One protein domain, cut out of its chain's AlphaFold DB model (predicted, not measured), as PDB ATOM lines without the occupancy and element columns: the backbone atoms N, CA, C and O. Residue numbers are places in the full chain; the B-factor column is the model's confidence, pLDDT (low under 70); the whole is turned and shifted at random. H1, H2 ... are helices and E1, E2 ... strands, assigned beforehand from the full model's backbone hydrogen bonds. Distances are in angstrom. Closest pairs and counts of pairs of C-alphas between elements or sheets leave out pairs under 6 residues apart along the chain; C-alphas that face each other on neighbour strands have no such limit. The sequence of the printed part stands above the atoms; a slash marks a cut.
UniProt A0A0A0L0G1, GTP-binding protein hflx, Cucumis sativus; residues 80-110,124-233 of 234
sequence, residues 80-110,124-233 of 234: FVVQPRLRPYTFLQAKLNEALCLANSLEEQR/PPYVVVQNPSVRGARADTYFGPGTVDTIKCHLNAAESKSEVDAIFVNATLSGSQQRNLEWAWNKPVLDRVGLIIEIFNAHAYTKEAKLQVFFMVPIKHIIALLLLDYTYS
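Overview. This is residues 80 to 110 and 124 to 233 of the 234 residues of the protein "GTP-binding protein hflx" of Cucumis sativus (UniProt A0A0A0L0G1). A small parallel sheet has H2 and H3 packed over one face, while on its other side H4, H5 and H6 make an open loop of helices: H4 leads away from the sheet, H5 turns at the far end, and H6 comes back to E1. The long H1 lies side by side with H6, away from the sheet, and H4 and H6 are not in contact. The printed part has 141 residues, with six named helices and four named strands in the order E1 H1 E2 H2 E3 H3 E4 H4 H5 H6, and its class is mixed, helices and strands. The sheet order is E2 E1 E3 E4, all parallel. The whole is compact, with a radius of gyration of the C-alphas of 16.6 A and spans of 47 by 39 by 31 A.

Arrangement. E1, residues 80 to 85, is an inner strand, parallel to E2, residues 126 to 130, with N 83 and O 127 2.9 A apart. On its other side is E3, residues 166 to 169, with N 82 and O 168 2.7 A apart. E3 is parallel to E4, residues 189 to 191, with N 190 and O 167 2.8 A apart. H1, residues 89 to 107, is not on the sheet. It touches H6, residues 219 to 231, at a shallow tilt of 31 degrees, opposite ways; their closest C-alphas, of Ala 99 and Ile 223, are 6.0 A apart. H2, residues 145 to 159, is on the sheet at a height of 9.2 A, over E1 and only just over E2, with 3 C-alphas. H3, residues 175 to 185, is on the same face at a height of 9.3 A. With H4, residues 192 to 203, and H6 on the other face, this makes three layers, helices on both faces of a sheet. E2, H2, E3 form a split strand-helix-strand unit, with E1 between its strands, and E3, H3, E4 an unsplit one of neighbours; both crossovers are right-handed. H4 touches H5, residues 209 to 216, with residues 200 to 203 alone, at a steep tilt of 58 degrees; the closest C-alphas, of Phe 200 and Lys 210, are 6.6 A apart. Every O i to N i+4 pair is within hydrogen-bond range in H1, H2, H3, H4 and H6; H5 has 2 of 4, and 4 of 5 O i to N i+3 pairs.

Along the chain. E1 begins at C-alpha 80 (-43.402, 29.515, 11.373) and is 16.0 A long. H1 is 26.6 A long, H2 20.8 A, and H6 17.9 A, ending at C-alpha 231 (-28.858, 29.578, -0.442).

Size, cuts and confidence. The two C-alphas farthest apart, of Gln 109 and Pro 145, are 47.3 A apart. Residues 111 to 123 are not printed; C-alphas 110 and 124 are 27.8 A apart across the cut. The link from E2 to H2 is long, 14 residues. Mean pLDDT of the printed part is 71.1; 66 residues are under 70, among them 200 to 233.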
ATOM      1  N   PHE A  80     -43.373  29.389  12.826       83.31
ATOM      2  CA  PHE A  80     -43.402  29.515  11.373       83.31
ATOM      3  C   PHE A  80     -42.551  30.707  10.944       83.31
ATOM      4  O   PHE A  80     -42.803  31.839  11.361       83.31
ATOM      5  N   VAL A  81     -41.535  30.467  10.119       84.44
ATOM      6  CA  VAL A  81     -40.537  31.488   9.779       84.44
ATOM      7  C   VAL A  81     -40.884  32.170   8.460       84.44
ATOM      8  O   VAL A  81     -40.933  31.542   7.409       84.44
ATOM      9  N   VAL A  82     -41.073  33.485   8.489       86.50
ATOM     10  CA  VAL A  82     -41.242  34.341   7.314       86.50
ATOM     11  C   VAL A  82     -39.932  35.069   7.045       86.50
ATOM     12  O   VAL A  82     -39.470  35.874   7.857       86.50
ATOM     13  N   GLN A  83     -39.351  34.821   5.874       84.00
ATOM     14  CA  GLN A  83     -38.038  35.339   5.503       84.00
ATOM     15  C   GLN A  83     -38.137  36.305   4.313       84.00
ATOM     16  O   GLN A  83     -38.336  35.867   3.176       84.00
ATOM     17  N   PRO A  84     -38.018  37.629   4.532       81.50
ATOM     18  CA  PRO A  84     -37.980  38.610   3.449       81.50
ATOM     19  C   PRO A  84     -36.676  38.512   2.636       81.50
ATOM     20  O   PRO A  84     -35.586  38.656   3.179       81.50
ATOM     21  N   ARG A  85     -36.762  38.340   1.312       71.25
ATOM     22  CA  ARG A  85     -35.596  38.232   0.412       71.25
ATOM     23  C   ARG A  85     -34.747  39.502   0.380       71.25
ATOM     24  O   ARG A  85     -35.163  40.516  -0.180       71.25
ATOM     25  N   LEU A  86     -33.511  39.441   0.856       61.41
ATOM     26  CA  LEU A  86     -32.544  40.529   0.692       61.41
ATOM     27  C   LEU A  86     -31.982  40.532  -0.745       61.41
ATOM     28  O   LEU A  86     -31.454  39.532  -1.217       61.41
ATOM     29  N   ARG A  87     -32.133  41.652  -1.467       64.38
ATOM     30  CA  ARG A  87     -31.787  41.790  -2.901       64.38
ATOM     31  C   ARG A  87     -30.805  42.941  -3.175       64.38
ATOM     32  O   ARG A  87     -31.032  43.733  -4.085       64.38
ATOM     33  N   PRO A  88     -29.688  43.041  -2.439       55.75
ATOM     34  CA  PRO A  88     -28.443  43.103  -3.214       55.75
ATOM     35  C   PRO A  88     -27.380  42.114  -2.728       55.75
ATOM     36  O   PRO A  88     -27.076  42.023  -1.539       55.75
ATOM     37  N   TYR A  89     -26.763  41.443  -3.704       57.41
ATOM     38  CA  TYR A  89     -25.687  40.458  -3.552       57.41
ATOM     39  C   TYR A  89     -24.486  40.992  -2.756       57.41
ATOM     40  O   TYR A  89     -23.882  40.264  -1.981       57.41
ATOM     41  N   THR A  90     -24.180  42.287  -2.866       58.41
ATOM     42  CA  THR A  90     -23.038  42.915  -2.182       58.41
ATOM     43  C   THR A  90     -23.182  42.938  -0.661       58.41
ATOM     44  O   THR A  90     -22.219  42.653   0.047       58.41
ATOM     45  N   PHE A  91     -24.382  43.214  -0.142       62.69
ATOM     46  CA  PHE A  91     -24.641  43.209   1.303       62.69
ATOM     47  C   PHE A  91     -24.719  41.794   1.869       62.69
ATOM     48  O   PHE A  91     -24.295  41.564   2.999       62.69
ATOM     49  N   LEU A  92     -25.254  40.853   1.090       63.97
ATOM     50  CA  LEU A  92     -25.364  39.460   1.503       63.97
ATOM     51  C   LEU A  92     -23.991  38.778   1.522       63.97
ATOM     52  O   LEU A  92     -23.662  38.121   2.500       63.97
ATOM     53  N   GLN A  93     -23.160  39.018   0.503       67.50
ATOM     54  CA  GLN A  93     -21.789  38.513   0.441       67.50
ATOM     55  C   GLN A  93     -20.923  39.091   1.565       67.50
ATOM     56  O   GLN A  93     -20.171  38.354   2.193       67.50
ATOM     57  N   ALA A  94     -21.040  40.393   1.848       65.94
ATOM     58  CA  ALA A  94     -20.299  41.026   2.937       65.94
ATOM     59  C   ALA A  94     -20.701  40.451   4.301       65.94
ATOM     60  O   ALA A  94     -19.827  40.058   5.067       65.94
ATOM     61  N   LYS A  95     -22.009  40.314   4.566       65.25
ATOM     62  CA  LYS A  95     -22.511  39.682   5.796       65.25
ATOM     63  C   LYS A  95     -22.110  38.217   5.909       65.25
ATOM     64  O   LYS A  95     -21.783  37.774   7.001       65.25
ATOM     65  N   LEU A  96     -22.128  37.469   4.806       68.75
ATOM     66  CA  LEU A  96     -21.682  36.079   4.777       68.75
ATOM     67  C   LEU A  96     -20.188  35.979   5.100       68.75
ATOM     68  O   LEU A  96     -19.806  35.199   5.963       68.75
ATOM     69  N   ASN A  97     -19.352  36.791   4.450       70.62
ATOM     70  CA  ASN A  97     -17.907  36.805   4.678       70.62
ATOM     71  C   ASN A  97     -17.563  37.235   6.111       70.62
ATOM     72  O   ASN A  97     -16.701  36.628   6.739       70.62
ATOM     73  N   GLU A  98     -18.248  38.251   6.639       74.19
ATOM     74  CA  GLU A  98     -18.123  38.685   8.033       74.19
ATOM     75  C   GLU A  98     -18.519  37.556   8.990       74.19
ATOM     76  O   GLU A  98     -17.754  37.212   9.887       74.19
ATOM     77  N   ALA A  99     -19.666  36.917   8.761       65.75
ATOM     78  CA  ALA A  99     -20.150  35.833   9.603       65.75
ATOM     79  C   ALA A  99     -19.232  34.598   9.554       65.75
ATOM     80  O   ALA A  99     -18.976  34.002  10.596       65.75
ATOM     81  N   LEU A 100     -18.680  34.250   8.384       68.06
ATOM     82  CA  LEU A 100     -17.675  33.189   8.232       68.06
ATOM     83  C   LEU A 100     -16.372  33.528   8.965       68.06
ATOM     84  O   LEU A 100     -15.814  32.673   9.649       68.06
ATOM     85  N   CYS A 101     -15.906  34.774   8.862       68.94
ATOM     86  CA  CYS A 101     -14.721  35.247   9.572       68.94
ATOM     87  C   CYS A 101     -14.907  35.148  11.096       68.94
ATOM     88  O   CYS A 101     -14.046  34.619  11.797       68.94
ATOM     89  N   LEU A 102     -16.071  35.569  11.602       67.25
ATOM     90  CA  LEU A 102     -16.430  35.453  13.017       67.25
ATOM     91  C   LEU A 102     -16.558  33.994  13.476       67.25
ATOM     92  O   LEU A 102     -16.123  33.672  14.580       67.25
ATOM     93  N   ALA A 103     -17.136  33.112  12.654       61.19
ATOM     94  CA  ALA A 103     -17.262  31.688  12.969       61.19
ATOM     95  C   ALA A 103     -15.890  31.055  13.192       61.19
ATOM     96  O   ALA A 103     -15.645  30.452  14.234       61.19
ATOM     97  N   ASN A 104     -14.997  31.254  12.223       64.88
ATOM     98  CA  ASN A 104     -13.666  30.667  12.229       64.88
ATOM     99  C   ASN A 104     -12.825  31.241  13.379       64.88
ATOM    100  O   ASN A 104     -12.158  30.489  14.079       64.88
ATOM    101  N   SER A 105     -12.953  32.546  13.657       65.56
ATOM    102  CA  SER A 105     -12.285  33.190  14.797       65.56
ATOM    103  C   SER A 105     -12.785  32.699  16.165       65.56
ATOM    104  O   SER A 105     -12.076  32.863  17.154       65.56
ATOM    105  N   LEU A 106     -13.997  32.138  16.255       52.84
ATOM    106  CA  LEU A 106     -14.568  31.615  17.504       52.84
ATOM    107  C   LEU A 106     -14.367  30.114  17.696       52.84
ATOM    108  O   LEU A 106     -14.403  29.648  18.837       52.84
ATOM    109  N   GLU A 107     -14.167  29.358  16.616       53.72
ATOM    110  CA  GLU A 107     -13.787  27.944  16.695       53.72
ATOM    111  C   GLU A 107     -12.376  27.773  17.280       53.72
ATOM    112  O   GLU A 107     -12.168  26.865  18.079       53.72
ATOM    113  N   GLU A 108     -11.451  28.702  17.016       52.75
ATOM    114  CA  GLU A 108     -10.089  28.694  17.583       52.75
ATOM    115  C   GLU A 108     -10.024  28.924  19.102       52.75
ATOM    116  O   GLU A 108      -9.019  28.599  19.729       52.75
ATOM    117  N   GLN A 109     -11.086  29.451  19.724       48.62
ATOM    118  CA  GLN A 109     -11.105  29.758  21.161       48.62
ATOM    119  C   GLN A 109     -11.878  28.737  22.010       48.62
ATOM    120  O   GLN A 109     -11.918  28.857  23.236       48.62
ATOM    121  N   ARG A 110     -12.529  27.751  21.384       48.84
ATOM    122  CA  ARG A 110     -13.370  26.764  22.070       48.84
ATOM    123  C   ARG A 110     -12.847  25.356  21.823       48.84
ATOM    124  O   ARG A 110     -13.377  24.619  20.997       48.84
ATOM    125  N   PRO A 124     -37.572  24.231  11.172       64.56
ATOM    126  CA  PRO A 124     -38.929  24.732  11.316       64.56
ATOM    127  C   PRO A 124     -39.505  25.146   9.953       64.56
ATOM    128  O   PRO A 124     -38.766  25.623   9.085       64.56
ATOM    129  N   PRO A 125     -40.821  24.979   9.742       71.19
ATOM    130  CA  PRO A 125     -41.462  25.348   8.488       71.19
ATOM    131  C   PRO A 125     -41.239  26.837   8.208       71.19
ATOM    132  O   PRO A 125     -41.581  27.699   9.020       71.19
ATOM    133  N   TYR A 126     -40.661  27.138   7.045       74.38
ATOM    134  CA  TYR A 126     -40.335  28.500   6.641       74.38
ATOM    135  C   TYR A 126     -40.918  28.832   5.264       74.38
ATOM    136  O   TYR A 126     -41.108  27.961   4.411       74.38
ATOM    137  N   VAL A 127     -41.197  30.114   5.041       79.94
ATOM    138  CA  VAL A 127     -41.618  30.676   3.760       79.94
ATOM    139  C   VAL A 127     -40.722  31.854   3.401       79.94
ATOM    140  O   VAL A 127     -40.552  32.808   4.162       79.94
ATOM    141  N   VAL A 128     -40.153  31.792   2.201       77.12
ATOM    142  CA  VAL A 128     -39.339  32.877   1.657       77.12
ATOM    143  C   VAL A 128     -40.234  33.808   0.851       77.12
ATOM    144  O   VAL A 128     -40.876  33.416  -0.123       77.12
ATOM    145  N   VAL A 129     -40.254  35.072   1.251       78.62
ATOM    146  CA  VAL A 129     -41.167  36.095   0.748       78.62
ATOM    147  C   VAL A 129     -40.365  37.212   0.100       78.62
ATOM    148  O   VAL A 129     -39.285  37.557   0.562       78.62
ATOM    149  N   GLN A 130     -40.852  37.813  -0.988       72.06
ATOM    150  CA  GLN A 130     -40.150  38.966  -1.557       72.06
ATOM    151  C   GLN A 130     -40.161  40.153  -0.588       72.06
ATOM    152  O   GLN A 130     -41.212  40.534  -0.075       72.06
ATOM    153  N   ASN A 131     -38.985  40.736  -0.345       66.12
ATOM    154  CA  ASN A 131     -38.847  41.853   0.581       66.12
ATOM    155  C   ASN A 131     -39.598  43.094   0.063       66.12
ATOM    156  O   ASN A 131     -39.387  43.496  -1.089       66.12
ATOM    157  N   PRO A 132     -40.427  43.742   0.902       63.69
ATOM    158  CA  PRO A 132     -41.080  45.002   0.554       63.69
ATOM    159  C   PRO A 132     -40.095  46.148   0.241       63.69
ATOM    160  O   PRO A 132     -40.477  47.092  -0.450       63.69
ATOM    161  N   SER A 133     -38.821  46.072   0.659       55.56
ATOM    162  CA  SER A 133     -37.799  47.118   0.443       55.56
ATOM    163  C   SER A 133     -37.562  47.527  -1.010       55.56
ATOM    164  O   SER A 133     -37.017  48.603  -1.221       55.56
ATOM    165  N   VAL A 134     -37.993  46.757  -2.016       53.69
ATOM    166  CA  VAL A 134     -37.901  47.210  -3.420       53.69
ATOM    167  C   VAL A 134     -38.805  48.432  -3.683       53.69
ATOM    168  O   VAL A 134     -38.560  49.183  -4.621       53.69
ATOM    169  N   ARG A 135     -39.831  48.672  -2.849       55.22
ATOM    170  CA  ARG A 135     -40.742  49.834  -2.949       55.22
ATOM    171  C   ARG A 135     -40.944  50.606  -1.633       55.22
ATOM    172  O   ARG A 135     -41.766  51.515  -1.594       55.22
ATOM    173  N   GLY A 136     -40.184  50.274  -0.588       59.00
ATOM    174  CA  GLY A 136     -40.350  50.810   0.767       59.00
ATOM    175  C   GLY A 136     -41.291  49.954   1.623       59.00
ATOM    176  O   GLY A 136     -42.320  49.474   1.149       59.00
ATOM    177  N   ALA A 137     -40.920  49.736   2.890       62.44
ATOM    178  CA  ALA A 137     -41.763  49.025   3.848       62.44
ATOM    179  C   ALA A 137     -43.065  49.805   4.068       62.44
ATOM    180  O   ALA A 137     -43.038  51.017   4.295       62.44
ATOM    181  N   ARG A 138     -44.208  49.123   3.987       69.38
ATOM    182  CA  ARG A 138     -45.505  49.777   4.176       69.38
ATOM    183  C   ARG A 138     -45.802  49.985   5.656       69.38
ATOM    184  O   ARG A 138     -45.495  49.123   6.475       69.38
ATOM    185  N   ALA A 139     -46.428  51.110   5.994       72.19
ATOM    186  CA  ALA A 139     -46.772  51.451   7.377       72.19
ATOM    187  C   ALA A 139     -47.855  50.537   7.993       72.19
ATOM    188  O   ALA A 139     -47.984  50.498   9.215       72.19
ATOM    189  N   ASP A 140     -48.608  49.811   7.158       81.44
ATOM    190  CA  ASP A 140     -49.720  48.939   7.544       81.44
ATOM    191  C   ASP A 140     -49.239  47.572   8.062       81.44
ATOM    192  O   ASP A 140     -49.185  47.379   9.267       81.44
ATOM    193  N   THR A 141     -48.866  46.634   7.196       82.00
ATOM    194  CA  THR A 141     -48.573  45.226   7.518       82.00
ATOM    195  C   THR A 141     -47.146  44.823   7.176       82.00
ATOM    196  O   THR A 141     -46.848  43.634   7.148       82.00
ATOM    197  N   TYR A 142     -46.252  45.780   6.889       84.06
ATOM    198  CA  TYR A 142     -44.889  45.561   6.373       84.06
ATOM    199  C   TYR A 142     -44.865  44.927   4.963       84.06
ATOM    200  O   TYR A 142     -44.227  45.462   4.054       84.06
ATOM    201  N   PHE A 143     -45.633  43.859   4.746       85.50
ATOM    202  CA  PHE A 143     -45.928  43.207   3.475       85.50
ATOM    203  C   PHE A 143     -47.166  43.802   2.782       85.50
ATOM    204  O   PHE A 143     -48.049  44.370   3.422       85.50
ATOM    205  N   GLY A 144     -47.249  43.638   1.456       86.25
ATOM    206  CA  GLY A 144     -48.462  43.952   0.692       86.25
ATOM    207  C   GLY A 144     -49.559  42.888   0.871       86.25
ATOM    208  O   GLY A 144     -49.235  41.745   1.187       86.25
ATOM    209  N   PRO A 145     -50.838  43.219   0.608       85.25
ATOM    210  CA  PRO A 145     -51.983  42.350   0.906       85.25
ATOM    211  C   PRO A 145     -51.874  40.963   0.257       85.25
ATOM    212  O   PRO A 145     -51.978  39.962   0.950       85.25
ATOM    213  N   GLY A 146     -51.506  40.878  -1.028       86.38
ATOM    214  CA  GLY A 146     -51.349  39.576  -1.694       86.38
ATOM    215  C   GLY A 146     -50.247  38.696  -1.084       86.38
ATOM    216  O   GLY A 146     -50.355  37.471  -1.072       86.38
ATOM    217  N   THR A 147     -49.198  39.306  -0.530       87.50
ATOM    218  CA  THR A 147     -48.154  38.583   0.202       87.50
ATOM    219  C   THR A 147     -48.667  38.084   1.549       87.50
ATOM    220  O   THR A 147     -48.400  36.940   1.906       87.50
ATOM    221  N   VAL A 148     -49.421  38.914   2.276       89.94
ATOM    222  CA  VAL A 148     -50.063  38.538   3.546       89.94
ATOM    223  C   VAL A 148     -51.010  37.352   3.338       89.94
ATOM    224  O   VAL A 148     -50.941  36.388   4.101       89.94
ATOM    225  N   ASP A 149     -51.810  37.378   2.270       90.31
ATOM    226  CA  ASP A 149     -52.724  36.292   1.895       90.31
ATOM    227  C   ASP A 149     -51.969  35.011   1.521       90.31
ATOM    228  O   ASP A 149     -52.327  33.916   1.952       90.31
ATOM    229  N   THR A 150     -50.870  35.140   0.772       89.25
ATOM    230  CA  THR A 150     -50.008  34.001   0.416       89.25
ATOM    231  C   THR A 150     -49.429  33.345   1.669       89.25
ATOM    232  O   THR A 150     -49.508  32.126   1.819       89.25
ATOM    233  N   ILE A 151     -48.889  34.143   2.597       89.44
ATOM    234  CA  ILE A 151     -48.361  33.650   3.877       89.44
ATOM    235  C   ILE A 151     -49.471  32.957   4.673       89.44
ATOM    236  O   ILE A 151     -49.250  31.863   5.183       89.44
ATOM    237  N   LYS A 152     -50.678  33.531   4.711       91.12
ATOM    238  CA  LYS A 152     -51.839  32.931   5.379       91.12
ATOM    239  C   LYS A 152     -52.200  31.560   4.802       91.12
ATOM    240  O   LYS A 152     -52.437  30.624   5.558       91.12
ATOM    241  N   CYS A 153     -52.174  31.400   3.481       89.06
ATOM    242  CA  CYS A 153     -52.377  30.096   2.844       89.06
ATOM    243  C   CYS A 153     -51.305  29.073   3.255       89.06
ATOM    244  O   CYS A 153     -51.635  27.923   3.545       89.06
ATOM    245  N   HIS A 154     -50.032  29.482   3.311       87.25
ATOM    246  CA  HIS A 154     -48.945  28.610   3.766       87.25
ATOM    247  C   HIS A 154     -49.058  28.246   5.249       87.25
ATOM    248  O   HIS A 154     -48.802  27.097   5.600       87.25
ATOM    249  N   LEU A 155     -49.476  29.191   6.092       87.88
ATOM    250  CA  LEU A 155     -49.740  28.961   7.510       87.88
ATOM    251  C   LEU A 155     -50.835  27.917   7.697       87.88
ATOM    252  O   LEU A 155     -50.584  26.901   8.333       87.88
ATOM    253  N   ASN A 156     -51.990  28.091   7.054       87.94
ATOM    254  CA  ASN A 156     -53.093  27.128   7.133       87.94
ATOM    255  C   ASN A 156     -52.660  25.721   6.671       87.94
ATOM    256  O   ASN A 156     -53.054  24.706   7.245       87.94
ATOM    257  N   ALA A 157     -51.820  25.643   5.632       85.25
ATOM    258  CA  ALA A 157     -51.265  24.378   5.160       85.25
ATOM    259  C   ALA A 157     -50.277  23.754   6.164       85.25
ATOM    260  O   ALA A 157     -50.259  22.531   6.319       85.25
ATOM    261  N   ALA A 158     -49.464  24.563   6.848       81.81
ATOM    262  CA  ALA A 158     -48.561  24.098   7.897       81.81
ATOM    263  C   ALA A 158     -49.341  23.606   9.128       81.81
ATOM    264  O   ALA A 158     -49.065  22.511   9.614       81.81
ATOM    265  N   GLU A 159     -50.372  24.345   9.544       82.38
ATOM    266  CA  GLU A 159     -51.247  23.995  10.669       82.38
ATOM    267  C   GLU A 159     -51.965  22.661  10.486       82.38
ATOM    268  O   GLU A 159     -52.115  21.905  11.442       82.38
ATOM    269  N   SER A 160     -52.347  22.322   9.250       79.88
ATOM    270  CA  SER A 160     -52.957  21.020   8.952       79.88
ATOM    271  C   SER A 160     -52.046  19.823   9.268       79.88
ATOM    272  O   SER A 160     -52.532  18.707   9.439       79.88
ATOM    273  N   LYS A 161     -50.726  20.047   9.339       75.62
ATOM    274  CA  LYS A 161     -49.715  19.023   9.642       75.62
ATOM    275  C   LYS A 161     -49.244  19.094  11.089       75.62
ATOM    276  O   LYS A 161     -48.992  18.060  11.699       75.62
ATOM    277  N   SER A 162     -49.071  20.301  11.619       75.38
ATOM    278  CA  SER A 162     -48.617  20.551  12.983       75.38
ATOM    279  C   SER A 162     -49.086  21.923  13.440       75.38
ATOM    280  O   SER A 162     -48.940  22.889  12.699       75.38
ATOM    281  N   GLU A 163     -49.540  22.025  14.690       80.69
ATOM    282  CA  GLU A 163     -49.856  23.308  15.322       80.69
ATOM    283  C   GLU A 163     -48.651  24.263  15.247       80.69
ATOM    284  O   GLU A 163     -47.504  23.849  15.458       80.69
ATOM    285  N   VAL A 164     -48.933  25.513  14.873       83.94
ATOM    286  CA  VAL A 164     -47.981  26.628  14.828       83.94
ATOM    287  C   VAL A 164     -48.329  27.570  15.972       83.94
ATOM    288  O   VAL A 164     -49.453  28.078  16.027       83.94
ATOM    289  N   ASP A 165     -47.368  27.826  16.852       82.56
ATOM    290  CA  ASP A 165     -47.577  28.627  18.059       82.56
ATOM    291  C   ASP A 165     -47.412  30.120  17.774       82.56
ATOM    292  O   ASP A 165     -48.234  30.930  18.193       82.56
ATOM    293  N   ALA A 166     -46.378  30.486  17.012       86.31
ATOM    294  CA  ALA A 166     -46.098  31.873  16.657       86.31
ATOM    295  C   ALA A 166     -45.447  32.003  15.278       86.31
ATOM    296  O   ALA A 166     -44.863  31.062  14.731       86.31
ATOM    297  N   ILE A 167     -45.542  33.202  14.712       88.88
ATOM    298  CA  ILE A 167     -44.979  33.534  13.406       88.88
ATOM    299  C   ILE A 167     -43.761  34.416  13.624       88.88
ATOM    300  O   ILE A 167     -43.878  35.532  14.118       88.88
ATOM    301  N   PHE A 168     -42.589  33.944  13.223       88.56
ATOM    302  CA  PHE A 168     -41.365  34.729  13.276       88.56
ATOM    303  C   PHE A 168     -41.125  35.434  11.941       88.56
ATOM    304  O   PHE A 168     -41.042  34.783  10.905       88.56
ATOM    305  N   VAL A 169     -40.960  36.755  11.953       88.12
ATOM    306  CA  VAL A 169     -40.616  37.548  10.768       88.12
ATOM    307  C   VAL A 169     -39.167  38.015  10.884       88.12
ATOM    308  O   VAL A 169     -38.818  38.779  11.783       88.12
ATOM    309  N   ASN A 170     -38.314  37.615   9.933       85.00
ATOM    310  CA  ASN A 170     -36.901  38.017   9.889       85.00
ATOM    311  C   ASN A 170     -36.713  39.472   9.395       85.00
ATOM    312  O   ASN A 170     -35.980  39.743   8.444       85.00
ATOM    313  N   ALA A 171     -37.400  40.431  10.013       82.88
ATOM    314  CA  ALA A 171     -37.268  41.859   9.755       82.88
ATOM    315  C   ALA A 171     -37.762  42.674  10.943       82.88
ATOM    316  O   ALA A 171     -38.731  42.279  11.566       82.88
ATOM    317  N   THR A 172     -37.139  43.837  11.166       83.94
ATOM    318  CA  THR A 172     -37.567  44.810  12.185       83.94
ATOM    319  C   THR A 172     -38.913  45.431  11.824       83.94
ATOM    320  O   THR A 172     -38.992  46.143  10.819       83.94
ATOM    321  N   LEU A 173     -39.932  45.174  12.640       86.38
ATOM    322  CA  LEU A 173     -41.307  45.637  12.501       86.38
ATOM    323  C   LEU A 173     -41.584  46.787  13.476       86.38
ATOM    324  O   LEU A 173     -41.082  46.823  14.598       86.38
ATOM    325  N   SER A 174     -42.425  47.735  13.069       88.19
ATOM    326  CA  SER A 174     -43.011  48.697  14.000       88.19
ATOM    327  C   SER A 174     -44.131  48.040  14.816       88.19
ATOM    328  O   SER A 174     -44.791  47.104  14.362       88.19
ATOM    329  N   GLY A 175     -44.431  48.584  15.998       88.06
ATOM    330  CA  GLY A 175     -45.523  48.062  16.828       88.06
ATOM    331  C   GLY A 175     -46.910  48.151  16.173       88.06
ATOM    332  O   GLY A 175     -47.813  47.414  16.558       88.06
ATOM    333  N   SER A 176     -47.118  49.041  15.195       90.25
ATOM    334  CA  SER A 176     -48.353  49.055  14.395       90.25
ATOM    335  C   SER A 176     -48.370  47.913  13.379       90.25
ATOM    336  O   SER A 176     -49.379  47.227  13.255       90.25
ATOM    337  N   GLN A 177     -47.240  47.670  12.705       90.69
ATOM    338  CA  GLN A 177     -47.093  46.582  11.738       90.69
ATOM    339  C   GLN A 177     -47.298  45.219  12.387       90.69
ATOM    340  O   GLN A 177     -48.022  44.392  11.841       90.69
ATOM    341  N   GLN A 178     -46.709  45.010  13.564       90.75
ATOM    342  CA  GLN A 178     -46.863  43.770  14.312       90.75
ATOM    343  C   GLN A 178     -48.335  43.489  14.646       90.75
ATOM    344  O   GLN A 178     -48.842  42.445  14.257       90.75
ATOM    345  N   ARG A 179     -49.051  44.444  15.261       91.62
ATOM    346  CA  ARG A 179     -50.480  44.274  15.601       91.62
ATOM    347  C   ARG A 179     -51.346  43.990  14.377       91.62
ATOM    348  O   ARG A 179     -52.220  43.133  14.414       91.62
ATOM    349  N   ASN A 180     -51.084  44.687  13.273       92.19
ATOM    350  CA  ASN A 180     -51.831  44.476  12.036       92.19
ATOM    351  C   ASN A 180     -51.587  43.076  11.448       92.19
ATOM    352  O   ASN A 180     -52.512  42.465  10.916       92.19
ATOM    353  N   LEU A 181     -50.361  42.552  11.549       91.75
ATOM    354  CA  LEU A 181     -50.037  41.184  11.141       91.75
ATOM    355  C   LEU A 181     -50.654  40.138  12.078       91.75
ATOM    356  O   LEU A 181     -51.191  39.140  11.595       91.75
ATOM    357  N   GLU A 182     -50.645  40.392  13.386       93.19
ATOM    358  CA  GLU A 182     -51.319  39.553  14.384       93.19
ATOM    359  C   GLU A 182     -52.820  39.452  14.096       93.19
ATOM    360  O   GLU A 182     -53.374  38.354  14.109       93.19
ATOM    361  N   TRP A 183     -53.475  40.559  13.733       92.56
ATOM    362  CA  TRP A 183     -54.880  40.554  13.310       92.56
ATOM    363  C   TRP A 183     -55.109  39.847  11.969       92.56
ATOM    364  O   TRP A 183     -56.115  39.163  11.794       92.56
ATOM    365  N   ALA A 184     -54.195  39.983  11.005       91.38
ATOM    366  CA  ALA A 184     -54.345  39.352   9.693       91.38
ATOM    367  C   ALA A 184     -54.246  37.814   9.758       91.38
ATOM    368  O   ALA A 184     -54.966  37.101   9.037       91.38
ATOM    369  N   TRP A 185     -53.359  37.308  10.620       91.94
ATOM    370  CA  TRP A 185     -53.057  35.883  10.767       91.94
ATOM    371  C   TRP A 185     -53.698  35.226  11.996       91.94
ATOM    372  O   TRP A 185     -53.707  34.003  12.063       91.94
ATOM    373  N   ASN A 186     -54.280  36.001  12.919       90.25
ATOM    374  CA  ASN A 186     -54.840  35.533  14.197       90.25
ATOM    375  C   ASN A 186     -53.848  34.685  15.013       90.25
ATOM    376  O   ASN A 186     -54.212  33.679  15.621       90.25
ATOM    377  N   LYS A 187     -52.575  35.084  14.988       89.75
ATOM    378  CA  LYS A 187     -51.450  34.404  15.639       89.75
ATOM    379  C   LYS A 187     -50.485  35.440  16.199       89.75
ATOM    380  O   LYS A 187     -50.358  36.504  15.591       89.75
ATOM    381  N   PRO A 188     -49.769  35.136  17.293       90.00
ATOM    382  CA  PRO A 188     -48.719  36.018  17.783       90.00
ATOM    383  C   PRO A 188     -47.593  36.122  16.747       90.00
ATOM    384  O   PRO A 188     -47.193  35.124  16.134       90.00
ATOM    385  N   VAL A 189     -47.093  37.341  16.540       91.06
ATOM    386  CA  VAL A 189     -46.033  37.636  15.570       91.06
ATOM    387  C   VAL A 189     -44.806  38.156  16.302       91.06
ATOM    388  O   VAL A 189     -44.876  39.132  17.041       91.06
ATOM    389  N   LEU A 190     -43.661  37.531  16.045       87.62
ATOM    390  CA  LEU A 190     -42.373  37.894  16.614       87.62
ATOM    391  C   LEU A 190     -41.480  38.513  15.544       87.62
ATOM    392  O   LEU A 190     -41.147  37.889  14.539       87.62
ATOM    393  N   ASP A 191     -41.054  39.745  15.787       87.62
ATOM    394  CA  ASP A 191     -39.923  40.363  15.093       87.62
ATOM    395  C   ASP A 191     -38.599  39.766  15.623       87.62
ATOM    396  O   ASP A 191     -38.545  39.221  16.724       87.62
ATOM    397  N   ARG A 192     -37.500  39.929  14.887       83.25
ATOM    398  CA  ARG A 192     -36.109  39.766  15.338       83.25
ATOM    399  C   ARG A 192     -35.882  40.285  16.753       83.25
ATOM    400  O   ARG A 192     -35.329  39.559  17.568       83.25
ATOM    401  N   VAL A 193     -36.303  41.514  17.064       82.19
ATOM    402  CA  VAL A 193     -36.109  42.079  18.413       82.19
ATOM    403  C   VAL A 193     -36.963  41.345  19.450       82.19
ATOM    404  O   VAL A 193     -36.462  41.019  20.522       82.19
ATOM    405  N   GLY A 194     -38.222  41.043  19.119       78.50
ATOM    406  CA  GLY A 194     -39.134  40.303  19.995       78.50
ATOM    407  C   GLY A 194     -38.619  38.902  20.319       78.50
ATOM    408  O   GLY A 194     -38.504  38.553  21.489       78.50
ATOM    409  N   LEU A 195     -38.193  38.150  19.300       80.88
ATOM    410  CA  LEU A 195     -37.626  36.812  19.462       80.88
ATOM    411  C   LEU A 195     -36.366  36.836  20.337       80.88
ATOM    412  O   LEU A 195     -36.200  35.994  21.216       80.88
ATOM    413  N   ILE A 196     -35.488  37.821  20.132       78.19
ATOM    414  CA  ILE A 196     -34.293  37.999  20.964       78.19
ATOM    415  C   ILE A 196     -34.690  38.217  22.432       78.19
ATOM    416  O   ILE A 196     -34.130  37.573  23.317       78.19
ATOM    417  N   ILE A 197     -35.660  39.095  22.699       78.69
ATOM    418  CA  ILE A 197     -36.139  39.378  24.059       78.69
ATOM    419  C   ILE A 197     -36.756  38.131  24.701       78.69
ATOM    420  O   ILE A 197     -36.472  37.857  25.863       78.69
ATOM    421  N   GLU A 198     -37.555  37.357  23.971       72.38
ATOM    422  CA  GLU A 198     -38.151  36.121  24.490       72.38
ATOM    423  C   GLU A 198     -37.101  35.067  24.836       72.38
ATOM    424  O   GLU A 198     -37.151  34.482  25.918       72.38
ATOM    425  N   ILE A 199     -36.097  34.887  23.973       71.00
ATOM    426  CA  ILE A 199     -34.954  34.013  24.252       71.00
ATOM    427  C   ILE A 199     -34.233  34.483  25.516       71.00
ATOM    428  O   ILE A 199     -33.885  33.662  26.365       71.00
ATOM    429  N   PHE A 200     -34.023  35.790  25.684       69.75
ATOM    430  CA  PHE A 200     -33.431  36.313  26.910       69.75
ATOM    431  C   PHE A 200     -34.305  36.063  28.130       69.75
ATOM    432  O   PHE A 200     -33.782  35.633  29.149       69.75
ATOM    433  N   ASN A 201     -35.609  36.305  28.044       69.88
ATOM    434  CA  ASN A 201     -36.532  36.102  29.155       69.88
ATOM    435  C   ASN A 201     -36.571  34.634  29.594       69.88
ATOM    436  O   ASN A 201     -36.539  34.367  30.791       69.88
ATOM    437  N   ALA A 202     -36.557  33.696  28.643       64.75
ATOM    438  CA  ALA A 202     -36.529  32.261  28.919       64.75
ATOM    439  C   ALA A 202     -35.224  31.791  29.593       64.75
ATOM    440  O   ALA A 202     -35.233  30.811  30.333       64.75
ATOM    441  N   HIS A 203     -34.103  32.486  29.367       58.94
ATOM    442  CA  HIS A 203     -32.787  32.106  29.898       58.94
ATOM    443  C   HIS A 203     -32.265  33.028  31.018       58.94
ATOM    444  O   HIS A 203     -31.211  32.762  31.604       58.94
ATOM    445  N   ALA A 204     -32.964  34.117  31.344       54.38
ATOM    446  CA  ALA A 204     -32.529  35.109  32.325       54.38
ATOM    447  C   ALA A 204     -32.816  34.655  33.762       54.38
ATOM    448  O   ALA A 204     -33.683  35.202  34.440       54.38
ATOM    449  N   TYR A 205     -32.033  33.701  34.263       58.25
ATOM    450  CA  TYR A 205     -32.099  33.286  35.667       58.25
ATOM    451  C   TYR A 205     -31.221  34.149  36.603       58.25
ATOM    452  O   TYR A 205     -31.501  34.220  37.797       58.25
ATOM    453  N   THR A 206     -30.211  34.882  36.099       49.97
ATOM    454  CA  THR A 206     -29.371  35.812  36.898       49.97
ATOM    455  C   THR A 206     -28.890  37.041  36.100       49.97
ATOM    456  O   THR A 206     -28.908  37.059  34.868       49.97
ATOM    457  N   LYS A 207     -28.462  38.115  36.794       51.72
ATOM    458  CA  LYS A 207     -28.024  39.395  36.180       51.72
ATOM    459  C   LYS A 207     -26.789  39.263  35.271       51.72
ATOM    460  O   LYS A 207     -26.681  40.026  34.319       51.72
ATOM    461  N   GLU A 208     -25.909  38.297  35.527       54.22
ATOM    462  CA  GLU A 208     -24.743  37.989  34.680       54.22
ATOM    463  C   GLU A 208     -25.122  37.160  33.439       54.22
ATOM    464  O   GLU A 208     -24.574  37.377  32.357       54.22
ATOM    465  N   ALA A 209     -26.138  36.294  33.548       49.00
ATOM    466  CA  ALA A 209     -26.616  35.468  32.439       49.00
ATOM    467  C   ALA A 209     -27.187  36.301  31.275       49.00
ATOM    468  O   ALA A 209     -27.049  35.912  30.120       49.00
ATOM    469  N   LYS A 210     -27.752  37.490  31.539       49.97
ATOM    470  CA  LYS A 210     -28.252  38.399  30.486       49.97
ATOM    471  C   LYS A 210     -27.166  38.824  29.492       49.97
ATOM    472  O   LYS A 210     -27.450  38.945  28.305       49.97
ATOM    473  N   LEU A 211     -25.937  39.037  29.967       46.62
ATOM    474  CA  LEU A 211     -24.800  39.380  29.108       46.62
ATOM    475  C   LEU A 211     -24.298  38.147  28.354       46.62
ATOM    476  O   LEU A 211     -24.069  38.224  27.152       46.62
ATOM    477  N   GLN A 212     -24.189  37.000  29.028       49.38
ATOM    478  CA  GLN A 212     -23.710  35.765  28.405       49.38
ATOM    479  C   GLN A 212     -24.668  35.198  27.355       49.38
ATOM    480  O   GLN A 212     -24.191  34.694  26.347       49.38
ATOM    481  N   VAL A 213     -25.990  35.311  27.522       47.50
ATOM    482  CA  VAL A 213     -26.972  34.766  26.564       47.50
ATOM    483  C   VAL A 213     -26.866  35.438  25.186       47.50
ATOM    484  O   VAL A 213     -27.025  34.755  24.178       47.50
ATOM    485  N   PHE A 214     -26.476  36.720  25.105       47.09
ATOM    486  CA  PHE A 214     -26.227  37.409  23.827       47.09
ATOM    487  C   PHE A 214     -25.044  36.787  23.074       47.09
ATOM    488  O   PHE A 214     -25.091  36.632  21.859       47.09
ATOM    489  N   PHE A 215     -24.009  36.387  23.818       44.41
ATOM    490  CA  PHE A 215     -22.838  35.678  23.297       44.41
ATOM    491  C   PHE A 215     -23.056  34.160  23.159       44.41
ATOM    492  O   PHE A 215     -22.245  33.482  22.529       44.41
ATOM    493  N   MET A 216     -24.119  33.615  23.761       44.84
ATOM    494  CA  MET A 216     -24.441  32.185  23.777       44.84
ATOM    495  C   MET A 216     -25.497  31.795  22.747       44.84
ATOM    496  O   MET A 216     -25.631  30.602  22.475       44.84
ATOM    497  N   VAL A 217     -26.204  32.752  22.126       43.72
ATOM    498  CA  VAL A 217     -26.789  32.491  20.806       43.72
ATOM    499  C   VAL A 217     -25.607  32.067  19.946       43.72
ATOM    500  O   VAL A 217     -24.710  32.886  19.727       43.72
ATOM    501  N   PRO A 218     -25.530  30.792  19.518       48.22
ATOM    502  CA  PRO A 218     -24.380  30.337  18.773       48.22
ATOM    503  C   PRO A 218     -24.279  31.267  17.580       48.22
ATOM    504  O   PRO A 218     -25.247  31.416  16.838       48.22
ATOM    505  N   ILE A 219     -23.132  31.902  17.374       44.91
ATOM    506  CA  ILE A 219     -22.912  32.701  16.166       44.91
ATOM    507  C   ILE A 219     -23.212  31.852  14.916       44.91
ATOM    508  O   ILE A 219     -23.713  32.366  13.924       44.91
ATOM    509  N   LYS A 220     -23.119  30.520  15.046       45.06
ATOM    510  CA  LYS A 220     -23.621  29.502  14.115       45.06
ATOM    511  C   LYS A 220     -25.130  29.548  13.802       45.06
ATOM    512  O   LYS A 220     -25.479  29.270  12.669       45.06
ATOM    513  N   HIS A 221     -26.025  29.917  14.723       47.06
ATOM    514  CA  HIS A 221     -27.450  30.155  14.425       47.06
ATOM    515  C   HIS A 221     -27.649  31.398  13.562       47.06
ATOM    516  O   HIS A 221     -28.420  31.370  12.607       47.06
ATOM    517  N   ILE A 222     -26.934  32.479  13.878       50.25
ATOM    518  CA  ILE A 222     -26.954  33.699  13.065       50.25
ATOM    519  C   ILE A 222     -26.381  33.385  11.676       50.25
ATOM    520  O   ILE A 222     -26.968  33.772  10.673       50.25
ATOM    521  N   ILE A 223     -25.302  32.599  11.606       50.53
ATOM    522  CA  ILE A 223     -24.726  32.095  10.354       50.53
ATOM    523  C   ILE A 223     -25.699  31.177   9.614       50.53
ATOM    524  O   ILE A 223     -25.817  31.314   8.409       50.53
ATOM    525  N   ALA A 224     -26.420  30.274  10.282       49.88
ATOM    526  CA  ALA A 224     -27.395  29.393   9.640       49.88
ATOM    527  C   ALA A 224     -28.548  30.197   9.026       49.88
ATOM    528  O   ALA A 224     -28.941  29.928   7.896       49.88
ATOM    529  N   LEU A 225     -29.029  31.236   9.715       53.88
ATOM    530  CA  LEU A 225     -30.016  32.168   9.167       53.88
ATOM    531  C   LEU A 225     -29.454  32.946   7.966       53.88
ATOM    532  O   LEU A 225     -30.134  33.057   6.948       53.88
ATOM    533  N   LEU A 226     -28.198  33.405   8.039       55.53
ATOM    534  CA  LEU A 226     -27.511  34.084   6.931       55.53
ATOM    535  C   LEU A 226     -27.193  33.153   5.744       55.53
ATOM    536  O   LEU A 226     -27.235  33.585   4.594       55.53
ATOM    537  N   LEU A 227     -26.884  31.881   5.994       49.97
ATOM    538  CA  LEU A 227     -26.639  30.864   4.971       49.97
ATOM    539  C   LEU A 227     -27.947  30.441   4.306       49.97
ATOM    540  O   LEU A 227     -27.974  30.323   3.088       49.97
ATOM    541  N   LEU A 228     -29.037  30.295   5.064       54.66
ATOM    542  CA  LEU A 228     -30.378  30.138   4.500       54.66
ATOM    543  C   LEU A 228     -30.734  31.361   3.633       54.66
ATOM    544  O   LEU A 228     -31.166  31.194   2.495       54.66
ATOM    545  N   ASP A 229     -30.463  32.587   4.094       52.91
ATOM    546  CA  ASP A 229     -30.633  33.797   3.270       52.91
ATOM    547  C   ASP A 229     -29.818  33.732   1.957       52.91
ATOM    548  O   ASP A 229     -30.311  34.159   0.912       52.91
ATOM    549  N   TYR A 230     -28.591  33.192   1.982       44.75
ATOM    550  CA  TYR A 230     -27.712  33.048   0.811       44.75
ATOM    551  C   TYR A 230     -28.163  31.941  -0.152       44.75
ATOM    552  O   TYR A 230     -28.292  32.183  -1.353       44.75
ATOM    553  N   THR A 231     -28.460  30.744   0.359       46.91
ATOM    554  CA  THR A 231     -28.858  29.578  -0.442       46.91
ATOM    555  C   THR A 231     -30.190  29.792  -1.164       46.91
ATOM    556  O   THR A 231     -30.339  29.315  -2.281       46.91
ATOM    557  N   TYR A 232     -31.135  30.544  -0.587       50.81
ATOM    558  CA  TYR A 232     -32.457  30.799  -1.191       50.81
ATOM    559  C   TYR A 232     -32.560  32.128  -1.974       50.81
ATOM    560  O   TYR A 232     -33.656  32.525  -2.404       50.81
ATOM    561  N   SER A 233     -31.429  32.826  -2.152       45.97
ATOM    562  CA  SER A 233     -31.288  34.006  -3.023       45.97
ATOM    563  C   SER A 233     -30.838  33.650  -4.455       45.97
ATOM    564  O   SER A 233     -30.991  34.477  -5.360       45.97
TER     565      SER A 233